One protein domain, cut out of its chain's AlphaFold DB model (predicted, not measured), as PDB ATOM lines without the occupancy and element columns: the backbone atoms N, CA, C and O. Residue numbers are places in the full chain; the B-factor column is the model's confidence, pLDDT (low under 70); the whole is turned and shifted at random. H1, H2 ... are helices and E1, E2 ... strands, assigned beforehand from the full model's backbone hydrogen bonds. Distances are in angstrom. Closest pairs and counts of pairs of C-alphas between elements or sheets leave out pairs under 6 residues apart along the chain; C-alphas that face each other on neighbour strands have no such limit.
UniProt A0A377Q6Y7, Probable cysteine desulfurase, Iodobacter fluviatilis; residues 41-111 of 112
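This is residues 41 to 111 of the 112 residues of the protein "Probable cysteine desulfurase" of Iodobacter fluviatilis (UniProt A0A377Q6Y7). Look first for a short ribbon of two antiparallel strands, E1 and E2, with small helix H2 at one end and long helix H3 across the other; H1 packs over one face of the ribbon and reaches H3. The printed part has 71 residues, with H1 E1 H2 E2 H3 along it, mostly helix. It is compact, with a radius of gyration of the C-alphas of 12.8 A, yet flat, spanning 37 by 33 by 16 A.

Find E1 at residues 62 to 65 and E2 at 81 to 84. H1, residues 48 to 57, begins at C-alpha 48 (-41.961, 2.108, -25.389) and is 14.3 A long. H2 is residues 70 to 75. H3, residues 92 to 109, runs 26.6 A to C-alpha 109 (-41.269, -9.586, -35.116).

Between E1 and E2, N 63 and O 83 are 2.9 A apart, within hydrogen-bond range. The closest C-alphas of H1 and E1, Thr 48 and Ser 64, are 5.7 A apart. H3, with residues 98 to 105 alone, touches H1 at a steep tilt of 61 degrees, opposite ways; their closest C-alphas, Leu 55 and Thr 101, are 7.1 A apart. H2 and H3 are apart. Every O i to N i+4 pair is within hydrogen-bond range in H1 and H2, and 13 of 14 in H3.

The C-alphas farthest apart, Phe 88 and Lys 111, are 37.1 A apart. The printed part has no cut, and no link is long. Residues 87 to 93 stand free. Look for pLDDT under 70 at residues 72 to 73, 76, 88 and 108 to 111.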
ATOM      1  N   PHE A  41     -36.176   8.277 -29.326       77.00
ATOM      2  CA  PHE A  41     -36.819   7.612 -30.456       77.00
ATOM      3  C   PHE A  41     -38.074   6.840 -30.035       77.00
ATOM      4  O   PHE A  41     -38.331   6.610 -28.854       77.00
ATOM      5  N   VAL A  42     -38.857   6.441 -31.032       75.88
ATOM      6  CA  VAL A  42     -39.931   5.452 -30.918       75.88
ATOM      7  C   VAL A  42     -39.684   4.379 -31.967       75.88
ATOM      8  O   VAL A  42     -39.139   4.674 -33.032       75.88
ATOM      9  N   LEU A  43     -40.039   3.136 -31.656       76.94
ATOM     10  CA  LEU A  43     -39.953   2.029 -32.601       76.94
ATOM     11  C   LEU A  43     -41.368   1.705 -33.070       76.94
ATOM     12  O   LEU A  43     -42.241   1.418 -32.254       76.94
ATOM     13  N   GLU A  44     -41.616   1.809 -34.374       71.81
ATOM     14  CA  GLU A  44     -42.962   1.639 -34.911       71.81
ATOM     15  C   GLU A  44     -43.493   0.229 -34.624       71.81
ATOM     16  O   GLU A  44     -42.801  -0.774 -34.803       71.81
ATOM     17  N   GLY A  45     -44.729   0.170 -34.131       74.25
ATOM     18  CA  GLY A  45     -45.395  -1.065 -33.735       74.25
ATOM     19  C   GLY A  45     -45.083  -1.545 -32.318       74.25
ATOM     20  O   GLY A  45     -45.811  -2.416 -31.843       74.25
ATOM     21  N   PHE A  46     -44.067  -1.022 -31.629       78.56
ATOM     22  CA  PHE A  46     -43.714  -1.448 -30.270       78.56
ATOM     23  C   PHE A  46     -44.162  -0.440 -29.218       78.56
ATOM     24  O   PHE A  46     -44.086   0.774 -29.431       78.56
ATOM     25  N   GLU A  47     -44.571  -0.939 -28.053       83.88
ATOM     26  CA  GLU A  47     -44.745  -0.070 -26.899       83.88
ATOM     27  C   GLU A  47     -43.371   0.358 -26.362       83.88
ATOM     28  O   GLU A  47     -42.404  -0.406 -26.351       83.88
ATOM     29  N   THR A  48     -43.249   1.598 -25.886       84.25
ATOM     30  CA  THR A  48     -41.961   2.108 -25.389       84.25
ATOM     31  C   THR A  48     -41.437   1.342 -24.176       84.25
ATOM     32  O   THR A  48     -40.228   1.297 -23.976       84.25
ATOM     33  N   THR A  49     -42.331   0.755 -23.380       86.44
ATOM     34  CA  THR A  49     -42.014  -0.075 -22.206       86.44
ATOM     35  C   THR A  49     -41.451  -1.441 -22.610       86.44
ATOM     36  O   THR A  49     -40.517  -1.931 -21.980       86.44
ATOM     37  N   GLU A  50     -41.948  -2.030 -23.700       86.56
ATOM     38  CA  GLU A  50     -41.413  -3.272 -24.267       86.56
ATOM     39  C   GLU A  50     -39.995  -3.062 -24.800       86.56
ATOM     40  O   GLU A  50     -39.092  -3.843 -24.509       86.56
ATOM     41  N   VAL A  51     -39.778  -1.975 -25.546       84.88
ATOM     42  CA  VAL A  51     -38.448  -1.620 -26.063       84.88
ATOM     43  C   VAL A  51     -37.464  -1.363 -24.919       84.88
ATOM     44  O   VAL A  51     -36.313  -1.780 -25.010       84.88
ATOM     45  N   ASP A  52     -37.909  -0.720 -23.836       88.25
ATOM     46  CA  ASP A  52     -37.115  -0.513 -22.618       88.25
ATOM     47  C   ASP A  52     -36.666  -1.843 -22.006       88.25
ATOM     48  O   ASP A  52     -35.474  -2.077 -21.824       88.25
ATOM     49  N   ALA A  53     -37.609  -2.766 -21.793       88.00
ATOM     50  CA  ALA A  53     -37.316  -4.085 -21.243       88.00
ATOM     51  C   ALA A  53     -36.351  -4.891 -22.131       88.00
ATOM     52  O   ALA A  53     -35.415  -5.512 -21.628       88.00
ATOM     53  N   LEU A  54     -36.549  -4.862 -23.453       86.75
ATOM     54  CA  LEU A  54     -35.701  -5.575 -24.411       86.75
ATOM     55  C   LEU A  54     -34.277  -5.011 -24.455       86.75
ATOM     56  O   LEU A  54     -33.317  -5.778 -24.466       86.75
ATOM     57  N   LEU A  55     -34.127  -3.685 -24.446       85.75
ATOM     58  CA  LEU A  55     -32.814  -3.040 -24.413       85.75
ATOM     59  C   LEU A  55     -32.109  -3.268 -23.074       85.75
ATOM     60  O   LEU A  55     -30.915  -3.567 -23.059       85.75
ATOM     61  N   ASN A  56     -32.848  -3.217 -21.964       88.19
ATOM     62  CA  ASN A  56     -32.312  -3.495 -20.637       88.19
ATOM     63  C   ASN A  56     -31.788  -4.940 -20.518       88.19
ATOM     64  O   ASN A  56     -30.736  -5.161 -19.922       88.19
ATOM     65  N   ASN A  57     -32.462  -5.914 -21.142       86.31
ATOM     66  CA  ASN A  57     -31.997  -7.306 -21.191       86.31
ATOM     67  C   ASN A  57     -30.677  -7.481 -21.956       86.31
ATOM     68  O   ASN A  57     -29.902  -8.380 -21.646       86.31
ATOM     69  N   GLU A  58     -30.410  -6.617 -22.931       84.19
ATOM     70  CA  GLU A  58     -29.168  -6.607 -23.714       84.19
ATOM     71  C   GLU A  58     -28.093  -5.710 -23.061       84.19
ATOM     72  O   GLU A  58     -27.064  -5.413 -23.661       84.19
ATOM     73  N   GLY A  59     -28.319  -5.270 -21.813       84.06
ATOM     74  CA  GLY A  59     -27.375  -4.466 -21.034       84.06
ATOM     75  C   GLY A  59     -27.364  -2.977 -21.387       84.06
ATOM     76  O   GLY A  59     -26.487  -2.242 -20.934       84.06
ATOM     77  N   ILE A  60     -28.332  -2.507 -22.179       85.44
ATOM     78  CA  ILE A  60     -28.425  -1.114 -22.613       85.44
ATOM     79  C   ILE A  60     -29.411  -0.375 -21.711       85.44
ATOM     80  O   ILE A  60     -30.627  -0.527 -21.822       85.44
ATOM     81  N   ALA A  61     -28.884   0.491 -20.848       85.69
ATOM     82  CA  ALA A  61     -29.704   1.307 -19.961       85.69
ATOM     83  C   ALA A  61     -30.419   2.430 -20.732       85.69
ATOM     84  O   ALA A  61     -29.808   3.414 -21.179       85.69
ATOM     85  N   VAL A  62     -31.741   2.325 -20.835       87.31
ATOM     86  CA  VAL A  62     -32.593   3.357 -21.430       87.31
ATOM     87  C   VAL A  62     -33.622   3.865 -20.425       87.31
ATOM     88  O   VAL A  62     -33.748   3.371 -19.310       87.31
ATOM     89  N   ARG A  63     -34.299   4.954 -20.783       86.56
ATOM     90  CA  ARG A  63     -35.475   5.441 -20.068       86.56
ATOM     91  C   ARG A  63     -36.626   5.510 -21.051       86.56
ATOM     92  O   ARG A  63     -36.514   6.215 -22.056       86.56
ATOM     93  N   SER A  64     -37.731   4.843 -20.753       87.06
ATOM     94  CA  SER A  64     -38.995   5.040 -21.463       87.06
ATOM     95  C   SER A  64     -39.908   6.024 -20.727       87.06
ATOM     96  O   SER A  64     -39.821   6.211 -19.512       87.06
ATOM     97  N   GLY A  65     -40.761   6.718 -21.482       83.25
ATOM     98  CA  GLY A  65     -41.816   7.568 -20.936       83.25
ATOM     99  C   GLY A  65     -41.808   8.993 -21.477       83.25
ATOM    100  O   GLY A  65     -41.337   9.278 -22.580       83.25
ATOM    101  N   HIS A  66     -42.377   9.902 -20.687       77.25
ATOM    102  CA  HIS A  66     -42.646  11.271 -21.120       77.25
ATOM    103  C   HIS A  66     -41.453  12.222 -20.970       77.25
ATOM    104  O   HIS A  66     -41.489  13.323 -21.511       77.25
ATOM    105  N   HIS A  67     -40.434  11.849 -20.187       78.62
ATOM    106  CA  HIS A  67     -39.240  12.666 -19.892       78.62
ATOM    107  C   HIS A  67     -39.543  14.111 -19.456       78.62
ATOM    108  O   HIS A  67     -38.792  15.027 -19.784       78.62
ATOM    109  N   CYS A  68     -40.672  14.331 -18.770       76.00
ATOM    110  CA  CYS A  68     -41.203  15.661 -18.426       76.00
ATOM    111  C   CYS A  68     -41.436  16.591 -19.641       76.00
ATOM    112  O   CYS A  68     -41.611  17.796 -19.484       76.00
ATOM    113  N   ALA A  69     -41.492  16.035 -20.855       73.94
ATOM    114  CA  ALA A  69     -41.630  16.734 -22.130       73.94
ATOM    115  C   ALA A  69     -43.005  16.504 -22.790       73.94
ATOM    116  O   ALA A  69     -43.143  16.587 -24.010       73.94
ATOM    117  N   GLN A  70     -44.050  16.254 -21.993       76.12
ATOM    118  CA  GLN A  70     -45.419  15.997 -22.471       76.12
ATOM    119  C   GLN A  70     -45.951  17.036 -23.478       76.12
ATOM    120  O   GLN A  70     -46.570  16.630 -24.462       76.12
ATOM    121  N   PRO A  71     -45.719  18.360 -23.320       75.88
ATOM    122  CA  PRO A  71     -46.179  19.337 -24.309       75.88
ATOM    123  C   PRO A  71     -45.541  19.140 -25.689       75.88
ATOM    124  O   PRO A  71     -46.202  19.333 -26.709       75.88
ATOM    125  N   VAL A  72     -44.269  18.733 -25.719       69.94
ATOM    126  CA  VAL A  72     -43.532  18.447 -26.954       69.94
ATOM    127  C   VAL A  72     -44.058  17.157 -27.569       69.94
ATOM    128  O   VAL A  72     -44.444  17.164 -28.732       69.94
ATOM    129  N   LEU A  73     -44.170  16.087 -26.780       67.38
ATOM    130  CA  LEU A  73     -44.684  14.796 -27.241       67.38
ATOM    131  C   LEU A  73     -46.088  14.917 -27.854       67.38
ATOM    132  O   LEU A  73     -46.301  14.457 -28.976       67.38
ATOM    133  N   ARG A  74     -46.991  15.686 -27.229       72.81
ATOM    134  CA  ARG A  74     -48.321  15.989 -27.792       72.81
ATOM    135  C   ARG A  74     -48.264  16.686 -29.150       72.81
ATOM    136  O   ARG A  74     -49.061  16.368 -30.029       72.81
ATOM    137  N   ARG A  75     -47.321  17.612 -29.359       70.44
ATOM    138  CA  ARG A  75     -47.139  18.280 -30.662       70.44
ATOM    139  C   ARG A  75     -46.699  17.302 -31.756       70.44
ATOM    140  O   ARG A  75     -47.058  17.496 -32.913       70.44
ATOM    141  N   PHE A  76     -45.975  16.251 -31.380       64.81
ATOM    142  CA  PHE A  76     -45.573  15.156 -32.266       64.81
ATOM    143  C   PHE A  76     -46.569  13.988 -32.285       64.81
ATOM    144  O   PHE A  76     -46.327  13.017 -32.993       64.81
ATOM    145  N   ARG A  77     -47.700  14.099 -31.569       73.12
ATOM    146  CA  ARG A  77     -48.712  13.039 -31.411       73.12
ATOM    147  C   ARG A  77     -48.124  11.726 -30.881       73.12
ATOM    148  O   ARG A  77     -48.552  10.648 -31.274       73.12
ATOM    149  N   LEU A  78     -47.128  11.838 -30.008       72.56
ATOM    150  CA  LEU A  78     -46.530  10.723 -29.290       72.56
ATOM    151  C   LEU A  78     -46.967  10.787 -27.827       72.56
ATOM    152  O   LEU A  78     -47.063  11.874 -27.259       72.56
ATOM    153  N   GLU A  79     -47.192   9.628 -27.220       75.88
ATOM    154  CA  GLU A  79     -47.461   9.516 -25.781       75.88
ATOM    155  C   GLU A  79     -46.149   9.362 -25.003       75.88
ATOM    156  O   GLU A  79     -45.898  10.074 -24.037       75.88
ATOM    157  N   ALA A  80     -45.235   8.515 -25.478       78.31
ATOM    158  CA  ALA A  80     -43.957   8.252 -24.829       78.31
ATOM    159  C   ALA A  80     -42.825   8.096 -25.851       78.31
ATOM    160  O   ALA A  80     -43.059   7.866 -27.036       78.31
ATOM    161  N   THR A  81     -41.582   8.212 -25.381       80.62
ATOM    162  CA  THR A  81     -40.371   7.945 -26.177       80.62
ATOM    163  C   THR A  81     -39.363   7.142 -25.363       80.62
ATOM    164  O   THR A  81     -39.351   7.211 -24.131       80.62
ATOM    165  N   VAL A  82     -38.493   6.411 -26.051       83.31
ATOM    166  CA  VAL A  82     -37.334   5.732 -25.470       83.31
ATOM    167  C   VAL A  82     -36.111   6.626 -25.630       83.31
ATOM    168  O   VAL A  82     -35.863   7.173 -26.705       83.31
ATOM    169  N   ARG A  83     -35.347   6.789 -24.550       83.88
ATOM    170  CA  ARG A  83     -34.142   7.615 -24.503       83.88
ATOM    171  C   ARG A  83     -32.973   6.816 -23.923       83.88
ATOM    172  O   ARG A  83     -32.950   6.616 -22.705       83.88
ATOM    173  N   PRO A  84     -32.006   6.359 -24.737       81.19
ATOM    174  CA  PRO A  84     -30.779   5.760 -24.231       81.19
ATOM    175  C   PRO A  84     -29.971   6.767 -23.416       81.19
ATOM    176  O   PRO A  84     -29.877   7.949 -23.758       81.19
ATOM    177  N   SER A  85     -29.392   6.291 -22.315       75.38
ATOM    178  CA  SER A  85     -28.555   7.111 -21.439       75.38
ATOM    179  C   SER A  85     -27.131   7.154 -21.987       75.38
ATOM    180  O   SER A  85     -26.263   6.419 -21.530       75.38
ATOM    181  N   LEU A  86     -26.909   7.997 -22.998       72.25
ATOM    182  CA  LEU A  86     -25.581   8.241 -23.561       72.25
ATOM    183  C   LEU A  86     -24.863   9.341 -22.771       72.25
ATOM    184  O   LEU A  86     -25.430  10.398 -22.490       72.25
ATOM    185  N   ALA A  87     -23.606   9.096 -22.430       72.56
ATOM    186  CA  ALA A  87     -22.741   9.998 -21.684       72.56
ATOM    187  C   ALA A  87     -21.307   9.969 -22.237       72.56
ATOM    188  O   ALA A  87     -20.985   9.218 -23.154       72.56
ATOM    189  N   PHE A  88     -20.423  10.797 -21.675       69.19
ATOM    190  CA  PHE A  88     -19.038  10.956 -22.146       69.19
ATOM    191  C   PHE A  88     -18.178   9.686 -22.072       69.19
ATOM    192  O   PHE A  88     -17.140   9.625 -22.718       69.19
ATOM    193  N   TYR A  89     -18.586   8.699 -21.276       75.44
ATOM    194  CA  TYR A  89     -17.888   7.421 -21.126       75.44
ATOM    195  C   TYR A  89     -18.345   6.354 -22.132       75.44
ATOM    196  O   TYR A  89     -17.797   5.252 -22.137       75.44
ATOM    197  N   ASN A  90     -19.346   6.651 -22.964       74.31
ATOM    198  CA  ASN A  90     -19.789   5.736 -24.004       74.31
ATOM    199  C   ASN A  90     -18.829   5.740 -25.197       74.31
ATOM    200  O   ASN A  90     -18.308   6.783 -25.598       74.31
ATOM    201  N   HIS A  91     -18.643   4.567 -25.792       78.19
ATOM    202  CA  HIS A  91     -17.819   4.368 -26.982       78.19
ATOM    203  C   HIS A  91     -18.696   4.180 -28.222       78.19
ATOM    204  O   HIS A  91     -19.879   3.858 -28.124       78.19
ATOM    205  N   CYS A  92     -18.109   4.316 -29.417       75.50
ATOM    206  CA  CYS A  92     -18.823   4.039 -30.669       75.50
ATOM    207  C   CYS A  92     -19.415   2.618 -30.701       75.50
ATOM    208  O   CYS A  92     -20.531   2.444 -31.176       75.50
ATOM    209  N   GLY A  93     -18.731   1.636 -30.100       76.12
ATOM    210  CA  GLY A  93     -19.232   0.261 -30.000       76.12
ATOM    211  C   GLY A  93     -20.531   0.120 -29.194       76.12
ATOM    212  O   GLY A  93     -21.335  -0.765 -29.485       76.12
ATOM    213  N   ASP A  94     -20.795   1.013 -28.235       77.56
ATOM    214  CA  ASP A  94     -22.069   1.018 -27.500       77.56
ATOM    215  C   ASP A  94     -23.220   1.452 -28.417       77.56
ATOM    216  O   ASP A  94     -24.331   0.927 -28.334       77.56
ATOM    217  N   ILE A  95     -22.945   2.392 -29.328       77.88
ATOM    218  CA  ILE A  95     -23.899   2.833 -30.351       77.88
ATOM    219  C   ILE A  95     -24.140   1.716 -31.366       77.88
ATOM    220  O   ILE A  95     -25.288   1.467 -31.730       77.88
ATOM    221  N   ASP A  96     -23.089   1.009 -31.779       77.69
ATOM    222  CA  ASP A  96     -23.212  -0.137 -32.684       77.69
ATOM    223  C   ASP A  96     -24.057  -1.254 -32.053       77.69
ATOM    224  O   ASP A  96     -24.938  -1.813 -32.706       77.69
ATOM    225  N   THR A  97     -23.857  -1.520 -30.758       79.88
ATOM    226  CA  THR A  97     -24.639  -2.505 -29.993       79.88
ATOM    227  C   THR A  97     -26.102  -2.076 -29.881       79.88
ATOM    228  O   THR A  97     -27.001  -2.877 -30.133       79.88
ATOM    229  N   LEU A  98     -26.364  -0.796 -29.596       80.62
ATOM    230  CA  LEU A  98     -27.717  -0.235 -29.593       80.62
ATOM    231  C   LEU A  98     -28.420  -0.436 -30.940       80.62
ATOM    232  O   LEU A  98     -29.559  -0.902 -30.974       80.62
ATOM    233  N   LEU A  99     -27.750  -0.117 -32.047       81.44
ATOM    234  CA  LEU A  99     -28.313  -0.274 -33.388       81.44
ATOM    235  C   LEU A  99     -28.563  -1.747 -33.731       81.44
ATOM    236  O   LEU A  99     -29.645  -2.083 -34.214       81.44
ATOM    237  N   ALA A 100     -27.603  -2.628 -33.445       80.94
ATOM    238  CA  ALA A 100     -27.734  -4.063 -33.685       80.94
ATOM    239  C   ALA A 100     -28.926  -4.656 -32.921       80.94
ATOM    240  O   ALA A 100     -29.723  -5.405 -33.492       80.94
ATOM    241  N   THR A 101     -29.097  -4.271 -31.656       83.31
ATOM    242  CA  THR A 101     -30.223  -4.714 -30.831       83.31
ATOM    243  C   THR A 101     -31.557  -4.193 -31.358       83.31
ATOM    244  O   THR A 101     -32.513  -4.961 -31.447       83.31
ATOM    245  N   LEU A 102     -31.642  -2.930 -31.783       83.12
ATOM    246  CA  LEU A 102     -32.871  -2.391 -32.380       83.12
ATOM    247  C   LEU A 102     -33.269  -3.142 -33.659       83.12
ATOM    248  O   LEU A 102     -34.438  -3.496 -33.829       83.12
ATOM    249  N   ILE A 103     -32.298  -3.462 -34.519       82.25
ATOM    250  CA  ILE A 103     -32.522  -4.269 -35.727       82.25
ATOM    251  C   ILE A 103     -32.974  -5.691 -35.357       82.25
ATOM    252  O   ILE A 103     -33.888  -6.241 -35.977       82.25
ATOM    253  N   LYS A 104     -32.375  -6.299 -34.326       82.31
ATOM    254  CA  LYS A 104     -32.765  -7.623 -33.813       82.31
ATOM    255  C   LYS A 104     -34.210  -7.628 -33.305       82.31
ATOM    256  O   LYS A 104     -34.971  -8.522 -33.664       82.31
ATOM    257  N   ILE A 105     -34.607  -6.617 -32.533       82.50
ATOM    258  CA  ILE A 105     -35.979  -6.458 -32.030       82.50
ATOM    259  C   ILE A 105     -36.966  -6.334 -33.199       82.50
ATOM    260  O   ILE A 105     -37.976  -7.037 -33.240       82.50
ATOM    261  N   GLN A 106     -36.651  -5.498 -34.189       78.44
ATOM    262  CA  GLN A 106     -37.522  -5.277 -35.341       78.44
ATOM    263  C   GLN A 106     -37.648  -6.521 -36.239       78.44
ATOM    264  O   GLN A 106     -38.748  -6.893 -36.646       78.44
ATOM    265  N   SER A 107     -36.531  -7.200 -36.513       75.06
ATOM    266  CA  SER A 107     -36.497  -8.416 -37.340       75.06
ATOM    267  C   SER A 107     -37.130  -9.630 -36.653       75.06
ATOM    268  O   SER A 107     -37.751 -10.452 -37.329       75.06
ATOM    269  N   GLY A 108     -37.041  -9.728 -35.322       68.38
ATOM    270  CA  GLY A 108     -37.659 -10.798 -34.535       68.38
ATOM    271  C   GLY A 108     -39.184 -10.838 -34.659       68.38
ATOM    272  O   GLY A 108     -39.775 -11.914 -34.614       68.38
ATOM    273  N   ARG A 109     -39.820  -9.687 -34.908       59.44
ATOM    274  CA  ARG A 109     -41.269  -9.586 -35.116       59.44
ATOM    275  C   ARG A 109     -41.731  -9.975 -36.517       59.44
ATOM    276  O   ARG A 109     -42.867 -10.391 -36.667       59.44
ATOM    277  N   SER A 110     -40.864  -9.925 -37.532       48.81
ATOM    278  CA  SER A 110     -41.223 -10.388 -38.884       48.81
ATOM    279  C   SER A 110     -41.516 -11.900 -38.952       48.81
ATOM    280  O   SER A 110     -41.879 -12.392 -40.019       48.81
ATOM    281  N   LYS A 111     -41.309 -12.642 -37.854       42.19
ATOM    282  CA  LYS A 111     -41.515 -14.093 -37.746       42.19
ATOM    283  C   LYS A 111     -42.705 -14.505 -36.863       42.19
ATOM    284  O   LYS A 111     -42.840 -15.698 -36.601       42.19
TER     285      LYS A 111